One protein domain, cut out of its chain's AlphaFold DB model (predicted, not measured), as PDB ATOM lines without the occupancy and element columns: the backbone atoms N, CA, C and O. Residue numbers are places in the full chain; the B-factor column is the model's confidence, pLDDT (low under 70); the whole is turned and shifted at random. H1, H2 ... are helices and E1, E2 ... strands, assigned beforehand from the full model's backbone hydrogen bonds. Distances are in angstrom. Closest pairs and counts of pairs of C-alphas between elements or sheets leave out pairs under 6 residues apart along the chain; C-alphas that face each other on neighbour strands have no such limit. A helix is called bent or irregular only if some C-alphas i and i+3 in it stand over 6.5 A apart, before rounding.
ATOM      1  N   GLU A 721     467.082 364.329 399.451       94.81
ATOM      2  CA  GLU A 721     468.002 363.754 398.468       94.81
ATOM      3  C   GLU A 721     467.451 363.789 397.036       94.81
ATOM      4  O   GLU A 721     466.249 363.666 396.819       94.81
ATOM      5  N   GLU A 722     468.352 363.897 396.058       95.50
ATOM      6  CA  GLU A 722     468.067 363.757 394.623       95.50
ATOM      7  C   GLU A 722     469.047 362.735 394.029       95.50
ATOM      8  O   GLU A 722     470.236 362.737 394.361       95.50
ATOM      9  N   HIS A 723     468.566 361.865 393.138       95.06
ATOM     10  CA  HIS A 723     469.336 360.767 392.556       95.06
ATOM     11  C   HIS A 723     469.374 360.794 391.014       95.06
ATOM     12  O   HIS A 723     468.809 361.689 390.390       95.06
ATOM     13  N   ASP A 724     470.093 359.847 390.394       95.06
ATOM     14  CA  ASP A 724     470.290 359.760 388.933       95.06
ATOM     15  C   ASP A 724     470.911 361.026 388.292       95.06
ATOM     16  O   ASP A 724     470.519 361.463 387.201       95.06
ATOM     17  N   ILE A 725     471.902 361.640 388.951       96.31
ATOM     18  CA  ILE A 725     472.541 362.870 388.458       96.31
ATOM     19  C   ILE A 725     473.731 362.543 387.544       96.31
ATOM     20  O   ILE A 725     474.789 362.102 387.998       96.31
ATOM     21  N   TYR A 726     473.578 362.816 386.244       95.69
ATOM     22  CA  TYR A 726     474.568 362.482 385.202       95.69
ATOM     23  C   TYR A 726     475.203 363.700 384.506       95.69
ATOM     24  O   TYR A 726     476.066 363.544 383.639       95.69
ATOM     25  N   SER A 727     474.810 364.927 384.859       96.44
ATOM     26  CA  SER A 727     475.380 366.148 384.270       96.44
ATOM     27  C   SER A 727     475.618 367.250 385.300       96.44
ATOM     28  O   SER A 727     474.910 367.343 386.298       96.44
ATOM     29  N   LEU A 728     476.594 368.126 385.026       94.81
ATOM     30  CA  LEU A 728     476.886 369.287 385.877       94.81
ATOM     31  C   LEU A 728     475.704 370.262 385.956       94.81
ATOM     32  O   LEU A 728     475.431 370.796 387.021       94.81
ATOM     33  N   GLN A 729     474.975 370.464 384.856       94.75
ATOM     34  CA  GLN A 729     473.809 371.348 384.851       94.75
ATOM     35  C   GLN A 729     472.688 370.807 385.749       94.75
ATOM     36  O   GLN A 729     472.152 371.556 386.560       94.75
ATOM     37  N   GLN A 730     472.391 369.507 385.651       95.50
ATOM     38  CA  GLN A 730     471.444 368.827 386.540       95.50
ATOM     39  C   GLN A 730     471.917 368.896 387.999       95.50
ATOM     40  O   GLN A 730     471.125 369.231 388.866       95.50
ATOM     41  N   LEU A 731     473.210 368.669 388.267       95.50
ATOM     42  CA  LEU A 731     473.796 368.805 389.606       95.50
ATOM     43  C   LEU A 731     473.542 370.199 390.198       95.50
ATOM     44  O   LEU A 731     473.087 370.295 391.333       95.50
ATOM     45  N   TYR A 732     473.806 371.269 389.438       95.25
ATOM     46  CA  TYR A 732     473.589 372.639 389.912       95.25
ATOM     47  C   TYR A 732     472.105 372.941 390.148       95.25
ATOM     48  O   TYR A 732     471.760 373.507 391.180       95.25
ATOM     49  N   GLN A 733     471.221 372.535 389.230       95.06
ATOM     50  CA  GLN A 733     469.776 372.759 389.344       95.06
ATOM     51  C   GLN A 733     469.157 371.982 390.517       95.06
ATOM     52  O   GLN A 733     468.429 372.563 391.319       95.06
ATOM     53  N   SER A 734     469.472 370.692 390.658       95.56
ATOM     54  CA  SER A 734     468.955 369.860 391.749       95.56
ATOM     55  C   SER A 734     469.486 370.320 393.106       95.56
ATOM     56  O   SER A 734     468.707 370.447 394.046       95.56
ATOM     57  N   LEU A 735     470.780 370.653 393.219       95.00
ATOM     58  CA  LEU A 735     471.346 371.150 394.475       95.00
ATOM     59  C   LEU A 735     470.785 372.533 394.844       95.00
ATOM     60  O   LEU A 735     470.385 372.724 395.987       95.00
ATOM     61  N   ALA A 736     470.671 373.469 393.894       94.56
ATOM     62  CA  ALA A 736     470.068 374.781 394.148       94.56
ATOM     63  C   ALA A 736     468.618 374.675 394.650       94.56
ATOM     64  O   ALA A 736     468.238 375.400 395.569       94.56
ATOM     65  N   ARG A 737     467.825 373.744 394.094       94.31
ATOM     66  CA  ARG A 737     466.462 373.452 394.563       94.31
ATOM     67  C   ARG A 737     466.471 372.903 395.992       94.31
ATOM     68  O   ARG A 737     465.809 373.469 396.857       94.31
ATOM     69  N   LEU A 738     467.263 371.859 396.239       93.81
ATOM     70  CA  LEU A 738     467.365 371.205 397.545       93.81
ATOM     71  C   LEU A 738     467.774 372.177 398.668       93.81
ATOM     72  O   LEU A 738     467.204 372.112 399.757       93.81
ATOM     73  N   ILE A 739     468.703 373.106 398.400       93.06
ATOM     74  CA  ILE A 739     469.104 374.165 399.347       93.06
ATOM     75  C   ILE A 739     467.953 375.144 399.607       93.06
ATOM     76  O   ILE A 739     467.689 375.477 400.759       93.06
ATOM     77  N   ALA A 740     467.282 375.621 398.550       91.75
ATOM     78  CA  ALA A 740     466.203 376.603 398.667       91.75
ATOM     79  C   ALA A 740     465.015 376.059 399.482       91.75
ATOM     80  O   ALA A 740     464.453 376.768 400.317       91.75
ATOM     81  N   GLU A 741     464.686 374.781 399.290       90.69
ATOM     82  CA  GLU A 741     463.661 374.067 400.057       90.69
ATOM     83  C   GLU A 741     464.091 373.826 401.516       90.69
ATOM     84  O   GLU A 741     463.275 373.961 402.428       90.69
ATOM     85  N   ASN A 742     465.374 373.534 401.763       89.75
ATOM     86  CA  ASN A 742     465.881 373.075 403.063       89.75
ATOM     87  C   ASN A 742     466.979 373.993 403.638       89.75
ATOM     88  O   ASN A 742     468.082 373.547 403.962       89.75
ATOM     89  N   LEU A 743     466.672 375.283 403.812       88.25
ATOM     90  CA  LEU A 743     467.628 376.298 404.294       88.25
ATOM     91  C   LEU A 743     468.208 376.051 405.704       88.25
ATOM     92  O   LEU A 743     469.168 376.715 406.073       88.25
ATOM     93  N   SER A 744     467.662 375.131 406.509       85.25
ATOM     94  CA  SER A 744     468.268 374.713 407.788       85.25
ATOM     95  C   SER A 744     469.505 373.815 407.619       85.25
ATOM     96  O   SER A 744     470.272 373.632 408.566       85.25
ATOM     97  N   ILE A 745     469.723 373.249 406.428       89.69
ATOM     98  CA  ILE A 745     470.751 372.237 406.173       89.69
ATOM     99  C   ILE A 745     472.053 372.908 405.727       89.69
ATOM    100  O   ILE A 745     472.205 373.334 404.580       89.69
ATOM    101  N   LYS A 746     473.022 372.962 406.649       88.44
ATOM    102  CA  LYS A 746     474.342 373.577 406.430       88.44
ATOM    103  C   LYS A 746     475.183 372.829 405.388       88.44
ATOM    104  O   LYS A 746     475.793 373.458 404.522       88.44
ATOM    105  N   ARG A 747     475.209 371.491 405.483       92.88
ATOM    106  CA  ARG A 747     476.119 370.605 404.742       92.88
ATOM    107  C   ARG A 747     475.379 369.690 403.774       92.88
ATOM    108  O   ARG A 747     474.460 368.970 404.163       92.88
ATOM    109  N   TRP A 748     475.874 369.628 402.541       95.00
ATOM    110  CA  TRP A 748     475.371 368.739 401.492       95.00
ATOM    111  C   TRP A 748     476.439 367.733 401.060       95.00
ATOM    112  O   TRP A 748     477.620 368.064 400.962       95.00
ATOM    113  N   LEU A 749     476.021 366.492 400.809       95.31
ATOM    114  CA  LEU A 749     476.873 365.370 400.423       95.31
ATOM    115  C   LEU A 749     476.664 365.022 398.945       95.31
ATOM    116  O   LEU A 749     475.534 364.859 398.488       95.31
ATOM    117  N   LEU A 750     477.762 364.831 398.216       96.44
ATOM    118  CA  LEU A 750     477.787 364.273 396.864       96.44
ATOM    119  C   LEU A 750     478.335 362.843 396.957       96.44
ATOM    120  O   LEU A 750     479.478 362.651 397.376       96.44
ATOM    121  N   LYS A 751     477.555 361.835 396.549       95.81
ATOM    122  CA  LYS A 751     477.953 360.412 396.597       95.81
ATOM    123  C   LYS A 751     477.895 359.774 395.205       95.81
ATOM    124  O   LYS A 751     476.841 359.744 394.580       95.81
ATOM    125  N   ILE A 752     479.015 359.234 394.722       95.56
ATOM    126  CA  ILE A 752     479.119 358.541 393.422       95.56
ATOM    127  C   ILE A 752     478.456 357.155 393.504       95.56
ATOM    128  O   ILE A 752     478.805 356.359 394.376       95.56
ATOM    129  N   ASP A 753     477.579 356.827 392.548       94.12
ATOM    130  CA  ASP A 753     476.707 355.638 392.582       94.12
ATOM    131  C   ASP A 753     477.439 354.316 392.812       94.12
ATOM    132  O   ASP A 753     477.006 353.484 393.602       94.12
ATOM    133  N   ASN A 754     478.531 354.111 392.074       89.81
ATOM    134  CA  ASN A 754     479.241 352.836 391.997       89.81
ATOM    135  C   ASN A 754     480.434 352.739 392.966       89.81
ATOM    136  O   ASN A 754     481.218 351.795 392.861       89.81
ATOM    137  N   GLU A 755     480.624 353.716 393.856       91.19
ATOM    138  CA  GLU A 755     481.737 353.725 394.810       91.19
ATOM    139  C   GLU A 755     481.379 353.144 396.182       91.19
ATOM    140  O   GLU A 755     480.220 353.072 396.593       91.19
ATOM    141  N   ILE A 756     482.417 352.708 396.896       87.88
ATOM    142  CA  ILE A 756     482.298 351.942 398.142       87.88
ATOM    143  C   ILE A 756     482.969 352.656 399.313       87.88
ATOM    144  O   ILE A 756     483.888 353.449 399.122       87.88
ATOM    145  N   ASP A 757     482.541 352.318 400.531       81.44
ATOM    146  CA  ASP A 757     483.222 352.644 401.795       81.44
ATOM    147  C   ASP A 757     483.569 354.137 401.993       81.44
ATOM    148  O   ASP A 757     484.646 354.483 402.475       81.44
ATOM    149  N   GLY A 758     482.680 355.034 401.548       83.69
ATOM    150  CA  GLY A 758     482.881 356.487 401.637       83.69
ATOM    151  C   GLY A 758     484.047 357.025 400.791       83.69
ATOM    152  O   GLY A 758     484.549 358.117 401.058       83.69
ATOM    153  N   ARG A 759     484.527 356.269 399.791       89.31
ATOM    154  CA  ARG A 759     485.602 356.715 398.883       89.31
ATOM    155  C   ARG A 759     485.114 357.681 397.814       89.31
ATOM    156  O   ARG A 759     485.800 358.644 397.506       89.31
ATOM    157  N   GLY A 760     483.924 357.436 397.271       91.38
ATOM    158  CA  GLY A 760     483.261 358.301 396.291       91.38
ATOM    159  C   GLY A 760     482.364 359.367 396.911       91.38
ATOM    160  O   GLY A 760     481.378 359.737 396.280       91.38
ATOM    161  N   THR A 761     482.666 359.816 398.129       94.31
ATOM    162  CA  THR A 761     481.897 360.847 398.833       94.31
ATOM    163  C   THR A 761     482.704 362.142 398.901       94.31
ATOM    164  O   THR A 761     483.903 362.124 399.190       94.31
ATOM    165  N   ALA A 762     482.033 363.260 398.654       95.12
ATOM    166  CA  ALA A 762     482.502 364.614 398.919       95.12
ATOM    167  C   ALA A 762     481.396 365.383 399.657       95.12
ATOM    168  O   ALA A 762     480.232 364.977 399.608       95.12
ATOM    169  N   TYR A 763     481.743 366.470 400.337       94.00
ATOM    170  CA  TYR A 763     480.780 367.338 401.011       94.00
ATOM    171  C   TYR A 763     481.091 368.816 400.776       94.00
ATOM    172  O   TYR A 763     482.185 369.172 400.336       94.00
ATOM    173  N   ILE A 764     480.104 369.666 401.041       93.69
ATOM    174  CA  ILE A 764     480.203 371.114 400.884       93.69
ATOM    175  C   ILE A 764     479.326 371.818 401.929       93.69
ATOM    176  O   ILE A 764     478.165 371.448 402.122       93.69
ATOM    177  N   ASP A 765     479.896 372.823 402.596       91.44
ATOM    178  CA  ASP A 765     479.271 373.600 403.674       91.44
ATOM    179  C   ASP A 765     478.688 374.904 403.114       91.44
ATOM    180  O   ASP A 765     479.281 375.978 403.147       91.44
ATOM    181  N   ILE A 766     477.514 374.787 402.493       85.38
ATOM    182  CA  ILE A 766     476.968 375.817 401.595       85.38
ATOM    183  C   ILE A 766     476.536 377.075 402.354       85.38
ATOM    184  O   ILE A 766     476.721 378.182 401.847       85.38
ATOM    185  N   ALA A 767     476.013 376.925 403.573       79.88
ATOM    186  CA  ALA A 767     475.549 378.049 404.391       79.88
ATOM    187  C   ALA A 767     476.661 379.069 404.727       79.88
ATOM    188  O   ALA A 767     476.358 380.236 404.964       79.88
ATOM    189  N   GLU A 768     477.933 378.655 404.722       84.00
ATOM    190  CA  GLU A 768     479.081 379.521 405.033       84.00
ATOM    191  C   GLU A 768     479.622 380.281 403.809       84.00
ATOM    192  O   GLU A 768     480.300 381.297 403.956       84.00
ATOM    193  N   HIS A 769     479.323 379.807 402.595       86.25
ATOM    194  CA  HIS A 769     479.930 380.301 401.352       86.25
ATOM    195  C   HIS A 769     478.948 380.998 400.397       86.25
ATOM    196  O   HIS A 769     479.368 381.574 399.392       86.25
ATOM    197  N   LEU A 770     477.648 380.933 400.687       88.19
ATOM    198  CA  LEU A 770     476.581 381.460 399.842       88.19
ATOM    199  C   LEU A 770     476.245 382.917 400.217       88.19
ATOM    200  O   LEU A 770     475.666 383.183 401.270       88.19
ATOM    201  N   ASN A 771     476.542 383.877 399.337       88.69
ATOM    202  CA  ASN A 771     476.354 385.307 399.620       88.69
ATOM    203  C   ASN A 771     474.867 385.675 399.731       88.69
ATOM    204  O   ASN A 771     474.480 386.482 400.579       88.69
ATOM    205  N   CYS A 772     474.009 385.054 398.916       88.25
ATOM    206  CA  CYS A 772     472.559 385.225 399.007       88.25
ATOM    207  C   CYS A 772     471.894 384.543 400.222       88.25
ATOM    208  O   CYS A 772     470.708 384.780 400.446       88.25
ATOM    209  N   TYR A 773     472.610 383.783 401.065       87.88
ATOM    210  CA  TYR A 773     472.015 383.061 402.206       87.88
ATOM    211  C   TYR A 773     471.273 383.985 403.189       87.88
ATOM    212  O   TYR A 773     470.131 383.730 403.567       87.88
ATOM    213  N   GLY A 774     471.867 385.136 403.527       86.38
ATOM    214  CA  GLY A 774     471.230 386.144 404.385       86.38
ATOM    215  C   GLY A 774     470.054 386.887 403.731       86.38
ATOM    216  O   GLY A 774     469.351 387.642 404.401       86.38
ATOM    217  N   MET A 775     469.832 386.733 402.423       88.25
ATOM    218  CA  MET A 775     468.608 387.169 401.738       88.25
ATOM    219  C   MET A 775     467.565 386.042 401.748       88.25
ATOM    220  O   MET A 775     466.433 386.295 402.153       88.25
ATOM    221  N   ALA A 776     467.977 384.806 401.461       87.12
ATOM    222  CA  ALA A 776     467.132 383.614 401.504       87.12
ATOM    223  C   ALA A 776     466.456 383.390 402.870       87.12
ATOM    224  O   ALA A 776     465.257 383.133 402.931       87.12
ATOM    225  N   LEU A 777     467.185 383.569 403.982       87.50
ATOM    226  CA  LEU A 777     466.604 383.477 405.329       87.50
ATOM    227  C   LEU A 777     465.496 384.519 405.570       87.50
ATOM    228  O   LEU A 777     464.442 384.176 406.098       87.50
ATOM    229  N   ARG A 778     465.684 385.763 405.111       88.06
ATOM    230  CA  ARG A 778     464.668 386.828 405.227       88.06
ATOM    231  C   ARG A 778     463.462 386.592 404.313       88.06
ATOM    232  O   ARG A 778     462.346 386.951 404.680       88.06
ATOM    233  N   GLU A 779     463.653 385.987 403.137       85.69
ATOM    234  CA  GLU A 779     462.532 385.539 402.298       85.69
ATOM    235  C   GLU A 779     461.751 384.397 402.982       85.69
ATOM    236  O   GLU A 779     460.521 384.461 403.042       85.69
ATOM    237  N   ARG A 780     462.438 383.415 403.590       86.38
ATOM    238  CA  ARG A 780     461.810 382.332 404.370       86.38
ATOM    239  C   ARG A 780     460.991 382.866 405.547       86.38
ATOM    240  O   ARG A 780     459.831 382.488 405.689       86.38
ATOM    241  N   GLU A 781     461.547 383.778 406.346       86.88
ATOM    242  CA  GLU A 781     460.834 384.442 407.452       86.88
ATOM    243  C   GLU A 781     459.580 385.192 406.971       86.88
ATOM    244  O   GLU A 781     458.530 385.125 407.608       86.88
ATOM    245  N   LYS A 782     459.658 385.864 405.815       87.12
ATOM    246  CA  LYS A 782     458.541 386.623 405.228       87.12
ATOM    247  C   LYS A 782     457.371 385.736 404.783       87.12
ATOM    248  O   LYS A 782     456.223 386.168 404.880       87.12
ATOM    249  N   TYR A 783     457.638 384.541 404.250       86.19
ATOM    250  CA  TYR A 783     456.591 383.642 403.739       86.19
ATOM    251  C   TYR A 783     456.145 382.567 404.745       86.19
ATOM    252  O   TYR A 783     455.036 382.042 404.604       86.19
ATOM    253  N   GLY A 784     456.953 382.260 405.766       85.62
ATOM    254  CA  GLY A 784     456.622 381.292 406.816       85.62
ATOM    255  C   GLY A 784     456.294 379.908 406.245       85.62
ATOM    256  O   GLY A 784     456.992 379.405 405.369       85.62
ATOM    257  N   GLU A 785     455.187 379.308 406.683       80.00
ATOM    258  CA  GLU A 785     454.713 377.991 406.214       80.00
ATOM    259  C   GLU A 785     454.486 377.915 404.689       80.00
ATOM    260  O   GLU A 785     454.594 376.844 404.079       80.00
ATOM    261  N   LYS A 786     454.231 379.058 404.031       86.19
ATOM    262  CA  LYS A 786     454.066 379.124 402.568       86.19
ATOM    263  C   LYS A 786     455.376 378.882 401.816       86.19
ATOM    264  O   LYS A 786     455.318 378.636 400.616       86.19
ATOM    265  N   TRP A 787     456.530 378.891 402.491       84.50
ATOM    266  CA  TRP A 787     457.835 378.546 401.906       84.50
ATOM    267  C   TRP A 787     457.881 377.131 401.301       84.50
ATOM    268  O   TRP A 787     458.701 376.861 400.436       84.50
ATOM    269  N   SER A 788     456.944 376.255 401.675       82.00
ATOM    270  CA  SER A 788     456.711 374.955 401.029       82.00
ATOM    271  C   SER A 788     456.308 375.026 399.543       82.00
ATOM    272  O   SER A 788     456.324 374.005 398.860       82.00
ATOM    273  N   GLN A 789     455.906 376.194 399.028       86.62
ATOM    274  CA  GLN A 789     455.408 376.353 397.658       86.62
ATOM    275  C   GLN A 789     456.514 376.806 396.681       86.62
ATOM    276  O   GLN A 789     457.176 377.805 396.968       86.62
ATOM    277  N   PRO A 790     456.659 376.184 395.488       84.44
ATOM    278  CA  PRO A 790     457.758 376.462 394.548       84.44
ATOM    279  C   PRO A 790     457.978 377.929 394.156       84.44
ATOM    280  O   PRO A 790     459.111 378.364 393.974       84.44
ATOM    281  N   TRP A 791     456.903 378.712 394.051       85.88
ATOM    282  CA  TRP A 791     456.964 380.130 393.679       85.88
ATOM    283  C   TRP A 791     457.482 381.040 394.808       85.88
ATOM    284  O   TRP A 791     457.918 382.158 394.539       85.88
ATOM    285  N   CYS A 792     457.462 380.591 396.070       85.50
ATOM    286  CA  CYS A 792     457.951 381.380 397.205       85.50
ATOM    287  C   CYS A 792     459.480 381.479 397.227       85.50
ATOM    288  O   CYS A 792     460.013 382.523 397.601       85.50
ATOM    289  N   TYR A 793     460.170 380.413 396.811       88.44
ATOM    290  CA  TYR A 793     461.631 380.313 396.824       88.44
ATOM    291  C   TYR A 793     462.278 380.453 395.438       88.44
ATOM    292  O   TYR A 793     463.487 380.291 395.317       88.44
ATOM    293  N   GLU A 794     461.522 380.800 394.390       88.88
ATOM    294  CA  GLU A 794     462.042 380.964 393.022       88.88
ATOM    295  C   GLU A 794     463.123 382.065 392.917       88.88
ATOM    296  O   GLU A 794     464.130 381.892 392.227       88.88
ATOM    297  N   SER A 795     462.953 383.172 393.650       88.62
ATOM    298  CA  SER A 795     463.942 384.257 393.797       88.62
ATOM    299  C   SER A 795     465.267 383.727 394.369       88.62
ATOM    300  O   SER A 795     466.310 383.762 393.707       88.62
ATOM    301  N   THR A 796     465.189 383.125 395.558       89.81
ATOM    302  CA  THR A 796     466.294 382.449 396.249       89.81
ATOM    303  C   THR A 796     466.961 381.360 395.394       89.81
ATOM    304  O   THR A 796     468.186 381.340 395.278       89.81
ATOM    305  N   TYR A 797     466.191 380.490 394.733       93.25
ATOM    306  CA  TYR A 797     466.694 379.427 393.855       93.25
ATOM    307  C   TYR A 797     467.556 379.981 392.712       93.25
ATOM    308  O   TYR A 797     468.662 379.490 392.477       93.25
ATOM    309  N   ASN A 798     467.080 381.024 392.025       93.69
ATOM    310  CA  ASN A 798     467.818 381.642 390.925       93.69
ATOM    311  C   ASN A 798     469.114 382.314 391.409       93.69
ATOM    312  O   ASN A 798     470.135 382.216 390.728       93.69
ATOM    313  N   ALA A 799     469.106 382.938 392.592       92.12
ATOM    314  CA  ALA A 799     470.314 383.495 393.203       92.12
ATOM    315  C   ALA A 799     471.345 382.401 393.545       92.12
ATOM    316  O   ALA A 799     472.506 382.503 393.144       92.12
ATOM    317  N   ILE A 800     470.909 381.309 394.189       93.44
ATOM    318  CA  ILE A 800     471.768 380.159 394.514       93.44
ATOM    319  C   ILE A 800     472.375 379.557 393.243       93.44
ATOM    320  O   ILE A 800     473.579 379.308 393.193       93.44
ATOM    321  N   LEU A 801     471.566 379.349 392.200       94.06
ATOM    322  CA  LEU A 801     471.994 378.716 390.950       94.06
ATOM    323  C   LEU A 801     473.118 379.487 390.230       94.06
ATOM    324  O   LEU A 801     473.933 378.868 389.544       94.06
ATOM    325  N   ILE A 802     473.181 380.813 390.395       93.81
ATOM    326  CA  ILE A 802     474.236 381.667 389.824       93.81
ATOM    327  C   ILE A 802     475.556 381.511 390.594       93.81
ATOM    328  O   ILE A 802     476.619 381.433 389.976       93.81
ATOM    329  N   GLU A 803     475.511 381.448 391.927       93.44
ATOM    330  CA  GLU A 803     476.713 381.348 392.771       93.44
ATOM    331  C   GLU A 803     477.306 379.926 392.793       93.44
ATOM    332  O   GLU A 803     478.526 379.737 392.734       93.44
ATOM    333  N   LEU A 804     476.437 378.912 392.838       91.81
ATOM    334  CA  LEU A 804     476.774 377.518 393.130       91.81
ATOM    335  C   LEU A 804     477.907 376.900 392.276       91.81
ATOM    336  O   LEU A 804     478.731 376.183 392.855       91.81
ATOM    337  N   PRO A 805     478.038 377.155 390.954       91.81
ATOM    338  CA  PRO A 805     479.131 376.590 390.159       91.81
ATOM    339  C   PRO A 805     480.523 377.026 390.630       91.81
ATOM    340  O   PRO A 805     481.464 376.240 390.554       91.81
ATOM    341  N   HIS A 806     480.664 378.263 391.125       89.69
ATOM    342  CA  HIS A 806     481.940 378.782 391.632       89.69
ATOM    343  C   HIS A 806     482.270 378.235 393.024       89.69
ATOM    344  O   HIS A 806     483.440 377.967 393.304       89.69
ATOM    345  N   ILE A 807     481.254 378.034 393.872       91.31
ATOM    346  CA  ILE A 807     481.433 377.457 395.211       91.31
ATOM    347  C   ILE A 807     481.849 375.979 395.088       91.31
ATOM    348  O   ILE A 807     482.850 375.573 395.670       91.31
ATOM    349  N   LEU A 808     481.169 375.187 394.245       90.31
ATOM    350  CA  LEU A 808     481.488 373.763 394.030       90.31
ATOM    351  C   LEU A 808     482.874 373.495 393.419       90.31
ATOM    352  O   LEU A 808     483.403 372.395 393.585       90.31
ATOM    353  N   GLU A 809     483.467 374.440 392.684       86.94
ATOM    354  CA  GLU A 809     484.821 374.244 392.150       86.94
ATOM    355  C   GLU A 809     485.903 374.421 393.229       86.94
ATOM    356  O   GLU A 809     486.911 373.703 393.192       86.94
ATOM    357  N   LYS A 810     485.677 375.339 394.182       88.31
ATOM    358  CA  LYS A 810     486.645 375.760 395.207       88.31
ATOM    359  C   LYS A 810     486.482 375.049 396.551       88.31
ATOM    360  O   LYS A 810     487.461 374.516 397.058       88.31
ATOM    361  N   GLU A 811     485.262 375.015 397.084       92.00
ATOM    362  CA  GLU A 811     484.968 374.643 398.480       92.00
ATOM    363  C   GLU A 811     484.476 373.187 398.633       92.00
ATOM    364  O   GLU A 811     484.086 372.754 399.715       92.00
ATOM    365  N   LEU A 812     484.465 372.397 397.550       93.19
ATOM    366  CA  LEU A 812     484.066 370.987 397.593       93.19
ATOM    367  C   LEU A 812     485.157 370.126 398.253       93.19
ATOM    368  O   LEU A 812     486.178 369.810 397.632       93.19
ATOM    369  N   VAL A 813     484.901 369.674 399.481       92.50
ATOM    370  CA  VAL A 813     485.823 368.837 400.257       92.50
ATOM    371  C   VAL A 813     485.661 367.365 399.878       92.50
ATOM    372  O   VAL A 813     484.590 366.770 400.001       92.50
ATOM    373  N   ILE A 814     486.749 366.749 399.417       92.69
ATOM    374  CA  ILE A 814     486.790 365.349 398.982       92.69
ATOM    375  C   ILE A 814     487.302 364.464 400.120       92.69
ATOM    376  O   ILE A 814     488.367 364.712 400.673       92.69
ATOM    377  N   ILE A 815     486.602 363.364 400.407       89.75
ATOM    378  CA  ILE A 815     486.976 362.455 401.506       89.75
ATOM    379  C   ILE A 815     488.116 361.498 401.112       89.75
ATOM    380  O   ILE A 815     488.902 361.078 401.958       89.75
ATOM    381  N   ASP A 816     488.232 361.141 399.827       86.88
ATOM    382  CA  ASP A 816     489.371 360.386 399.286       86.88
ATOM    383  C   ASP A 816     490.246 361.236 398.354       86.88
ATOM    384  O   ASP A 816     490.214 361.089 397.131       86.88
ATOM    385  N   GLU A 817     491.053 362.128 398.929       85.94
ATOM    386  CA  GLU A 817     492.016 362.939 398.168       85.94
ATOM    387  C   GLU A 817     493.012 362.088 397.359       85.94
ATOM    388  O   GLU A 817     493.509 362.518 396.317       85.94
ATOM    389  N   PHE A 818     493.308 360.860 397.807       85.62
ATOM    390  CA  PHE A 818     494.217 359.956 397.103       85.62
ATOM    391  C   PHE A 818     493.601 359.429 395.799       85.62
ATOM    392  O   PHE A 818     494.293 359.340 394.781       85.62
ATOM    393  N   LEU A 819     492.308 359.093 395.814       85.94
ATOM    394  CA  LEU A 819     491.572 358.662 394.627       85.94
ATOM    395  C   LEU A 819     491.161 359.843 393.731       85.94
ATOM    396  O   LEU A 819     491.230 359.738 392.503       85.94
ATOM    397  N   PHE A 820     490.778 360.977 394.324       90.19
ATOM    398  CA  PHE A 820     490.348 362.175 393.603       90.19
ATOM    399  C   PHE A 820     491.120 363.429 394.063       90.19
ATOM    400  O   PHE A 820     490.591 364.236 394.818       90.19
ATOM    401  N   PRO A 821     492.335 363.688 393.538       87.06
ATOM    402  CA  PRO A 821     493.160 364.823 393.980       87.06
ATOM    403  C   PRO A 821     492.641 366.226 393.607       87.06
ATOM    404  O   PRO A 821     493.349 367.207 393.823       87.06
ATOM    405  N   LYS A 822     491.483 366.333 392.936       89.81
ATOM    406  CA  LYS A 822     490.876 367.589 392.456       89.81
ATOM    407  C   LYS A 822     489.353 367.458 392.350       89.81
ATOM    408  O   LYS A 822     488.879 366.463 391.788       89.81
ATOM    409  N   SER A 823     488.626 368.510 392.738       89.31
ATOM    410  CA  SER A 823     487.170 368.684 392.551       89.31
ATOM    411  C   SER A 823     486.722 368.353 391.121       89.31
ATOM    412  O   SER A 823     485.854 367.509 390.912       89.31
ATOM    413  N   SER A 824     487.409 368.891 390.112       91.19
ATOM    414  CA  SER A 824     487.126 368.618 388.693       91.19
ATOM    415  C   SER A 824     487.268 367.146 388.268       91.19
ATOM    416  O   SER A 824     486.560 366.702 387.362       91.19
ATOM    417  N   ASN A 825     488.140 366.353 388.908       91.19
ATOM    418  CA  ASN A 825     488.239 364.914 388.632       91.19
ATOM    419  C   ASN A 825     487.092 364.141 389.299       91.19
ATOM    420  O   ASN A 825     486.492 363.272 388.666       91.19
ATOM    421  N   PHE A 826     486.760 364.495 390.546       94.44
ATOM    422  CA  PHE A 826     485.611 363.944 391.264       94.44
ATOM    423  C   PHE A 826     484.309 364.187 390.489       94.44
ATOM    424  O   PHE A 826     483.646 363.231 390.094       94.44
ATOM    425  N   LEU A 827     484.003 365.446 390.156       94.19
ATOM    426  CA  LEU A 827     482.783 365.841 389.443       94.19
ATOM    427  C   LEU A 827     482.664 365.184 388.057       94.19
ATOM    428  O   LEU A 827     481.579 364.765 387.652       94.19
ATOM    429  N   LYS A 828     483.784 365.016 387.339       93.25
ATOM    430  CA  LYS A 828     483.809 364.298 386.054       93.25
ATOM    431  C   LYS A 828     483.473 362.811 386.202       93.25
ATOM    432  O   LYS A 828     482.841 362.242 385.312       93.25
ATOM    433  N   ILE A 829     483.914 362.170 387.284       92.38
ATOM    434  CA  ILE A 829     483.641 360.749 387.543       92.38
ATOM    435  C   ILE A 829     482.226 360.562 388.110       92.38
ATOM    436  O   ILE A 829     481.558 359.613 387.706       92.38
ATOM    437  N   PHE A 830     481.744 361.500 388.932       95.06
ATOM    438  CA  PHE A 830     480.353 361.605 389.381       95.06
ATOM    439  C   PHE A 830     479.395 361.656 388.182       95.06
ATOM    440  O   PHE A 830     478.637 360.713 387.975       95.06
ATOM    441  N   CYS A 831     479.528 362.649 387.293       94.06
ATOM    442  CA  CYS A 831     478.662 362.767 386.108       94.06
ATOM    443  C   CYS A 831     478.741 361.536 385.185       94.06
ATOM    444  O   CYS A 831     477.749 361.122 384.595       94.06
ATOM    445  N   ARG A 832     479.925 360.918 385.056       92.69
ATOM    446  CA  ARG A 832     480.116 359.728 384.211       92.69
ATOM    447  C   ARG A 832     479.414 358.479 384.754       92.69
ATOM    448  O   ARG A 832     478.978 357.650 383.958       92.69
ATOM    449  N   ASN A 833     479.419 358.293 386.071       91.44
ATOM    450  CA  ASN A 833     478.950 357.065 386.713       91.44
ATOM    451  C   ASN A 833     477.527 357.180 387.272       91.44
ATOM    452  O   ASN A 833     476.952 356.139 387.585       91.44
TER     453      ASN A 833
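This is residues 721 to 833 of the 1141 residues of an uncharacterized protein of Clytia hemisphaerica (UniProt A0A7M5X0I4). An elongated body in which the long helix H4 runs lengthwise between the kinked helix H3, towards one end, and H5, towards the other, while H1 crosses H4 in the middle and a hairpin of two strands lies to the side of this crossing, with E1 near H1 and with Ile 764 of E2 coming closest to H4, at Leu 808. H5 packs on E1, and the stretch between H4 and H5 pairs briefly with E2. The printed part has 113 residues, with five named helices and two named strands in the order H1 E1 E2 H2 H3 H4 H5; the sheet E1 - E2 is antiparallel, and the class is mostly helix. The whole is compact, with a radius of gyration of the C-alphas of 14.6 A, and its C-alphas span 45 by 24 by 22 A.

H1, residues 728 to 741, begins at C-alpha (476.886, 369.287, 385.877) and is 20.0 A long from first to last C-alpha. E1, residues 747 to 752, is 16.8 A long, and E2, residues 761 to 765, 13.9 A. H2, residues 766 to 769, is 5.4 A long. H3, residues 773 to 788, is 17.4 A long and irregular, with C-alphas 782 and 785 9.5 A apart and a kink of 88 degrees near residue 782. H4, residues 794 to 810, is 25.2 A long and irregular, with C-alphas 802 and 805 7.1 A apart and a kink of 43 degrees near residue 803. H5, residues 823 to 833, is 15.4 A long and ends at C-alpha (478.950, 357.065, 386.713).

H4 is the hub, touching H1, H3 and H5. H1 and H4 touch at a steep tilt of 53 degrees, opposite ways; their closest C-alphas, of Ala 736 and Leu 801, are 5.4 A apart. H3 and H4, a helical hairpin, only just touch, with 3 pairs of C-alphas within 8 A, the closest those of Ala 776 and Thr 796 at 5.4 A. H4 touches H5 with residues 808 to 810 alone, the closest C-alphas being those of Glu 809 and Ser 823, 6.0 A apart. H2 is close to but not clearly touching H4, with the C-alphas of His 769 and Ile 807 closest at 6.9 A. In the hairpin E1 and E2, N 750 and O 762 are 2.8 A apart and N 764 and O 748 3.0 A, within hydrogen-bond range. The closest C-alphas of E1 and H5, of Ile 752 and Phe 830, are 5.2 A apart. H3 and H5 are apart. Each O i to N i+4 pair is within hydrogen-bond range in H1 and H5, against 7 of 12 in H3 and 10 of 13 in H4; H2 is too short for such a pair.

The two C-alphas farthest apart, of Lys 782 and Phe 818, are 45.3 A apart. The printed part has no cut. The link from H4 to H5, residues 811 to 822, is long; its residues 813 to 814 pair antiparallel with residues 762 to 763 of E2. The mean pLDDT of the printed part is 90.5, and no printed residue is under 70.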